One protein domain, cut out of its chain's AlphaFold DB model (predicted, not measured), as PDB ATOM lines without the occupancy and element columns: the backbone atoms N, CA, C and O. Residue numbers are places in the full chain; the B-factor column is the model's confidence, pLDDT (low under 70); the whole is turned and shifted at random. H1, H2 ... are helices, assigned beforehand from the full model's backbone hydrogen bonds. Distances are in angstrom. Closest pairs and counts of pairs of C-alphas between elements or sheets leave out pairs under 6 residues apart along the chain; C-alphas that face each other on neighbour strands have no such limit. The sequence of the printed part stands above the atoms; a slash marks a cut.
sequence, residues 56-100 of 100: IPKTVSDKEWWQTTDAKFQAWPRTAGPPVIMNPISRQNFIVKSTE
ATOM      1  N   ILE A  56     -79.564 -23.439  -1.985       73.81
ATOM      2  CA  ILE A  56     -80.447 -22.314  -2.310       73.81
ATOM      3  C   ILE A  56     -81.449 -22.804  -3.368       73.81
ATOM      4  O   ILE A  56     -81.029 -23.349  -4.393       73.81
ATOM      5  N   PRO A  57     -82.768 -22.659  -3.146       71.81
ATOM      6  CA  PRO A  57     -83.752 -23.062  -4.137       71.81
ATOM      7  C   PRO A  57     -83.590 -22.218  -5.401       71.81
ATOM      8  O   PRO A  57     -83.470 -20.993  -5.334       71.81
ATOM      9  N   LYS A  58     -83.644 -22.886  -6.557       75.38
ATOM     10  CA  LYS A  58     -83.456 -22.273  -7.881       75.38
ATOM     11  C   LYS A  58     -84.369 -21.069  -8.129       75.38
ATOM     12  O   LYS A  58     -83.964 -20.066  -8.695       75.38
ATOM     13  N   THR A  59     -85.572 -21.098  -7.566       71.50
ATOM     14  CA  THR A  59     -86.541 -19.995  -7.636       71.50
ATOM     15  C   THR A  59     -86.069 -18.684  -6.996       71.50
ATOM     16  O   THR A  59     -86.635 -17.635  -7.289       71.50
ATOM     17  N   VAL A  60     -85.061 -18.723  -6.118       71.31
ATOM     18  CA  VAL A  60     -84.472 -17.534  -5.481       71.31
ATOM     19  C   VAL A  60     -83.150 -17.146  -6.145       71.31
ATOM     20  O   VAL A  60     -82.873 -15.951  -6.259       71.31
ATOM     21  N   SER A  61     -82.352 -18.119  -6.605       71.19
ATOM     22  CA  SER A  61     -81.079 -17.861  -7.300       71.19
ATOM     23  C   SER A  61     -81.261 -17.368  -8.736       71.19
ATOM     24  O   SER A  61     -80.439 -16.594  -9.230       71.19
ATOM     25  N   ASP A  62     -82.333 -17.793  -9.403       78.19
ATOM     26  CA  ASP A  62     -82.520 -17.571 -10.831       78.19
ATOM     27  C   ASP A  62     -83.191 -16.212 -11.064       78.19
ATOM     28  O   ASP A  62     -84.370 -16.001 -10.778       78.19
ATOM     29  N   LYS A  63     -82.437 -15.255 -11.616       77.38
ATOM     30  CA  LYS A  63     -82.951 -13.909 -11.942       77.38
ATOM     31  C   LYS A  63     -84.104 -13.947 -12.950       77.38
ATOM     32  O   LYS A  63     -85.019 -13.132 -12.873       77.38
ATOM     33  N   GLU A  64     -84.085 -14.923 -13.851       79.38
ATOM     34  CA  GLU A  64     -85.154 -15.170 -14.825       79.38
ATOM     35  C   GLU A  64     -86.470 -15.574 -14.151       79.38
ATOM     36  O   GLU A  64     -87.555 -15.236 -14.635       79.38
ATOM     37  N   TRP A  65     -86.394 -16.244 -12.997       76.38
ATOM     38  CA  TRP A  65     -87.576 -16.631 -12.236       76.38
ATOM     39  C   TRP A  65     -88.317 -15.406 -11.696       76.38
ATOM     40  O   TRP A  65     -89.547 -15.345 -11.766       76.38
ATOM     41  N   TRP A  66     -87.578 -14.395 -11.237       80.12
ATOM     42  CA  TRP A  66     -88.146 -13.128 -10.776       80.12
ATOM     43  C   TRP A  66     -88.859 -12.377 -11.904       80.12
ATOM     44  O   TRP A  66     -90.006 -11.966 -11.734       80.12
ATOM     45  N   GLN A  67     -88.237 -12.292 -13.082       80.25
ATOM     46  CA  GLN A  67     -88.829 -11.633 -14.253       80.25
ATOM     47  C   GLN A  67     -90.084 -12.362 -14.755       80.25
ATOM     48  O   GLN A  67     -91.117 -11.741 -15.011       80.25
ATOM     49  N   THR A  68     -90.024 -13.692 -14.833       78.56
ATOM     50  CA  THR A  68     -91.158 -14.523 -15.265       78.56
ATOM     51  C   THR A  68     -92.323 -14.437 -14.278       78.56
ATOM     52  O   THR A  68     -93.488 -14.442 -14.677       78.56
ATOM     53  N   THR A  69     -92.023 -14.347 -12.983       79.31
ATOM     54  CA  THR A  69     -93.035 -14.215 -11.930       79.31
ATOM     55  C   THR A  69     -93.711 -12.844 -11.986       79.31
ATOM     56  O   THR A  69     -94.939 -12.774 -11.927       79.31
ATOM     57  N   ASP A  70     -92.944 -11.769 -12.188       78.38
ATOM     58  CA  ASP A  70     -93.504 -10.423 -12.336       78.38
ATOM     59  C   ASP A  70     -94.379 -10.267 -13.582       78.38
ATOM     60  O   ASP A  70     -95.456  -9.671 -13.498       78.38
ATOM     61  N   ALA A  71     -93.987 -10.874 -14.704       79.75
ATOM     62  CA  ALA A  71     -94.818 -10.917 -15.904       79.75
ATOM     63  C   ALA A  71     -96.128 -11.691 -15.664       79.75
ATOM     64  O   ALA A  71     -97.206 -11.240 -16.053       79.75
ATOM     65  N   LYS A  72     -96.070 -12.826 -14.957       79.31
ATOM     66  CA  LYS A  72     -97.265 -13.622 -14.631       79.31
ATOM     67  C   LYS A  72     -98.224 -12.908 -13.684       79.31
ATOM     68  O   LYS A  72     -99.421 -13.168 -13.758       79.31
ATOM     69  N   PHE A  73     -97.762 -11.983 -12.841       76.31
ATOM     70  CA  PHE A  73     -98.668 -11.183 -12.006       76.31
ATOM     71  C   PHE A  73     -99.584 -10.257 -12.817       76.31
ATOM     72  O   PHE A  73    -100.662  -9.911 -12.330       76.31
ATOM     73  N   GLN A  74     -99.196  -9.900 -14.045       73.50
ATOM     74  CA  GLN A  74    -100.033  -9.118 -14.960       73.50
ATOM     75  C   GLN A  74    -101.134  -9.952 -15.625       73.50
ATOM     76  O   GLN A  74    -102.156  -9.408 -16.014       73.50
ATOM     77  N   ALA A  75    -100.955 -11.266 -15.761       75.75
ATOM     78  CA  ALA A  75    -101.913 -12.139 -16.435       75.75
ATOM     79  C   ALA A  75    -101.833 -13.551 -15.847       75.75
ATOM     80  O   ALA A  75    -101.331 -14.485 -16.478       75.75
ATOM     81  N   TRP A  76    -102.303 -13.705 -14.607       80.50
ATOM     82  CA  TRP A  76    -102.157 -14.964 -13.893       80.50
ATOM     83  C   TRP A  76    -103.036 -16.040 -14.539       80.50
ATOM     84  O   TRP A  76    -104.256 -15.848 -14.642       80.50
ATOM     85  N   PRO A  77    -102.452 -17.168 -14.981       81.44
ATOM     86  CA  PRO A  77    -103.196 -18.199 -15.689       81.44
ATOM     87  C   PRO A  77    -104.218 -18.859 -14.757       81.44
ATOM     88  O   PRO A  77    -103.929 -19.154 -13.594       81.44
ATOM     89  N   ARG A  78    -105.424 -19.107 -15.272       80.81
ATOM     90  CA  ARG A  78    -106.501 -19.816 -14.571       80.81
ATOM     91  C   ARG A  78    -106.916 -21.049 -15.364       80.81
ATOM     92  O   ARG A  78    -106.968 -21.009 -16.585       80.81
ATOM     93  N   THR A  79    -107.244 -22.129 -14.657       74.81
ATOM     94  CA  THR A  79    -107.673 -23.402 -15.262       74.81
ATOM     95  C   THR A  79    -109.025 -23.291 -15.975       74.81
ATOM     96  O   THR A  79    -109.296 -24.050 -16.896       74.81
ATOM     97  N   ALA A  80    -109.864 -22.326 -15.587       62.47
ATOM     98  CA  ALA A  80    -111.117 -22.012 -16.264       62.47
ATOM     99  C   ALA A  80    -111.326 -20.488 -16.302       62.47
ATOM    100  O   ALA A  80    -111.575 -19.864 -15.268       62.47
ATOM    101  N   GLY A  81    -111.203 -19.896 -17.494       72.44
ATOM    102  CA  GLY A  81    -111.494 -18.486 -17.768       72.44
ATOM    103  C   GLY A  81    -110.275 -17.622 -18.132       72.44
ATOM    104  O   GLY A  81    -109.139 -18.094 -18.060       72.44
ATOM    105  N   PRO A  82    -110.503 -16.356 -18.536       77.69
ATOM    106  CA  PRO A  82    -109.438 -15.424 -18.898       77.69
ATOM    107  C   PRO A  82    -108.445 -15.209 -17.744       77.69
ATOM    108  O   PRO A  82    -108.849 -15.243 -16.574       77.69
ATOM    109  N   PRO A  83    -107.156 -14.981 -18.048       79.06
ATOM    110  CA  PRO A  83    -106.150 -14.712 -17.031       79.06
ATOM    111  C   PRO A  83    -106.508 -13.459 -16.226       79.06
ATOM    112  O   PRO A  83    -107.056 -12.491 -16.755       79.06
ATOM    113  N   VAL A  84    -106.210 -13.489 -14.929       77.62
ATOM    114  CA  VAL A  84    -106.603 -12.434 -13.982       77.62
ATOM    115  C   VAL A  84    -105.367 -11.711 -13.476       77.62
ATOM    116  O   VAL A  84    -104.352 -12.333 -13.171       77.62
ATOM    117  N   ILE A  85    -105.460 -10.390 -13.351       79.44
ATOM    118  CA  ILE A  85    -104.395  -9.593 -12.747       79.44
ATOM    119  C   ILE A  85    -104.351  -9.851 -11.242       79.44
ATOM    120  O   ILE A  85    -105.380  -9.819 -10.562       79.44
ATOM    121  N   MET A  86    -103.154 -10.073 -10.704       79.19
ATOM    122  CA  MET A  86    -102.962 -10.256  -9.270       79.19
ATOM    123  C   MET A  86    -102.568  -8.961  -8.568       79.19
ATOM    124  O   MET A  86    -101.770  -8.174  -9.066       79.19
ATOM    125  N   ASN A  87    -103.119  -8.768  -7.366       79.00
ATOM    126  CA  ASN A  87    -102.903  -7.597  -6.509       79.00
ATOM    127  C   ASN A  87    -103.252  -6.246  -7.178       79.00
ATOM    128  O   ASN A  87    -102.425  -5.329  -7.172       79.00
ATOM    129  N   PRO A  88    -104.473  -6.079  -7.720       67.56
ATOM    130  CA  PRO A  88    -104.832  -4.920  -8.546       67.56
ATOM    131  C   PRO A  88    -104.783  -3.575  -7.802       67.56
ATOM    132  O   PRO A  88    -104.468  -2.562  -8.411       67.56
ATOM    133  N   ILE A  89    -105.036  -3.553  -6.486       72.44
ATOM    134  CA  ILE A  89    -105.027  -2.318  -5.676       72.44
ATOM    135  C   ILE A  89    -103.594  -1.906  -5.316       72.44
ATOM    136  O   ILE A  89    -103.198  -0.768  -5.538       72.44
ATOM    137  N   SER A  90    -102.788  -2.835  -4.798       76.94
ATOM    138  CA  SER A  90    -101.416  -2.537  -4.366       76.94
ATOM    139  C   SER A  90    -100.450  -2.322  -5.533       76.94
ATOM    140  O   SER A  90     -99.467  -1.606  -5.367       76.94
ATOM    141  N   ARG A  91    -100.705  -2.938  -6.697       70.56
ATOM    142  CA  ARG A  91     -99.882  -2.777  -7.908       70.56
ATOM    143  C   ARG A  91    -100.493  -1.842  -8.956       70.56
ATOM    144  O   ARG A  91     -99.869  -1.639  -9.984       70.56
ATOM    145  N   GLN A  92    -101.688  -1.296  -8.706       76.00
ATOM    146  CA  GLN A  92    -102.417  -0.411  -9.628       76.00
ATOM    147  C   GLN A  92    -102.597  -0.984 -11.048       76.00
ATOM    148  O   GLN A  92    -102.715  -0.242 -12.017       76.00
ATOM    149  N   ASN A  93    -102.660  -2.310 -11.179       66.00
ATOM    150  CA  ASN A  93    -102.845  -2.986 -12.462       66.00
ATOM    151  C   ASN A  93    -104.315  -3.412 -12.578       66.00
ATOM    152  O   ASN A  93    -104.685  -4.516 -12.178       66.00
ATOM    153  N   PHE A  94    -105.183  -2.517 -13.045       70.88
ATOM    154  CA  PHE A  94    -106.614  -2.784 -13.217       70.88
ATOM    155  C   PHE A  94    -107.004  -2.789 -14.696       70.88
ATOM    156  O   PHE A  94    -106.503  -2.003 -15.495       70.88
ATOM    157  N   ILE A  95    -107.925  -3.684 -15.059       73.25
ATOM    158  CA  ILE A  95    -108.501  -3.745 -16.405       73.25
ATOM    159  C   ILE A  95    -109.637  -2.721 -16.464       73.25
ATOM    160  O   ILE A  95    -110.697  -2.942 -15.875       73.25
ATOM    161  N   VAL A  96    -109.425  -1.602 -17.158       70.56
ATOM    162  CA  VAL A  96    -110.497  -0.639 -17.450       70.56
ATOM    163  C   VAL A  96    -111.314  -1.189 -18.610       70.56
ATOM    164  O   VAL A  96    -110.785  -1.410 -19.696       70.56
ATOM    165  N   LYS A  97    -112.603  -1.436 -18.380       76.81
ATOM    166  CA  LYS A  97    -113.528  -1.748 -19.471       76.81
ATOM    167  C   LYS A  97    -113.787  -0.449 -20.227       76.81
ATOM    168  O   LYS A  97    -114.177   0.536 -19.605       76.81
ATOM    169  N   SER A  98    -113.541  -0.439 -21.530       72.38
ATOM    170  CA  SER A  98    -113.934   0.667 -22.398       72.38
ATOM    171  C   SER A  98    -115.458   0.743 -22.431       72.38
ATOM    172  O   SER A  98    -116.122  -0.225 -22.798       72.38
ATOM    173  N   THR A  99    -115.999   1.873 -21.987       66.75
ATOM    174  CA  THR A  99    -117.418   2.196 -22.104       66.75
ATOM    175  C   THR A  99    -117.625   2.820 -23.484       66.75
ATOM    176  O   THR A  99    -117.347   4.004 -23.657       66.75
ATOM    177  N   GLU A 100    -118.021   2.011 -24.464       53.03
ATOM    178  CA  GLU A 100    -118.765   2.493 -25.640       53.03
ATOM    179  C   GLU A 100    -120.264   2.340 -25.381       53.03
ATOM    180  O   GLU A 100    -120.651   1.316 -24.765       53.03
TER     181      GLU A 100
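This is residues 56 to 100 of the 100 residues of an uncharacterized protein of Panicum hallii (UniProt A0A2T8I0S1). The domain has little regular structure: one helix, H2, with the short helix H1 at its first end, and a long unnamed stretch, residues 75 to 100, that loops and then runs on to the opposite end of a rod. The printed part has 45 residues with two named helices, H1 then H2, holding 16 of them, and no named strand; the class is all helix. It is only just loose, close to extended, with a radius of gyration of the C-alphas of 13.8 A and spans of 50 by 24 by 14 A.

H2, residues 63 to 74, is 18.0 A long, from C-alpha 63 at (-82.951, -13.909, -11.942) to C-alpha 74 at (-100.033, -9.118, -14.960). H1 is residues 58 to 61, 5.0 A long, beginning at C-alpha 58 at (-83.456, -22.273, -7.881).

H2 and H1, joined by a tight link, only just touch, with 3 pairs of C-alphas within 8 A, and touch only at the corner. H2 does so with residues 65 to 66 alone; the closest C-alphas are those of Thr 59 and Trp 65, 5.8 A apart. In H2, 7 of 8 O i to N i+4 pairs are within hydrogen-bond range; H1 is too short for such a pair.

The C-alphas farthest apart, Ile 56 and Glu 100, the chain's last residue, are 51.3 A apart. Residues 60 to 68, of which 63 to 68 belong to H2, stand free. The printed part has no cut. Its mean pLDDT is 74.8, with residues 80, 88, 93 and 99 to 100 under 70.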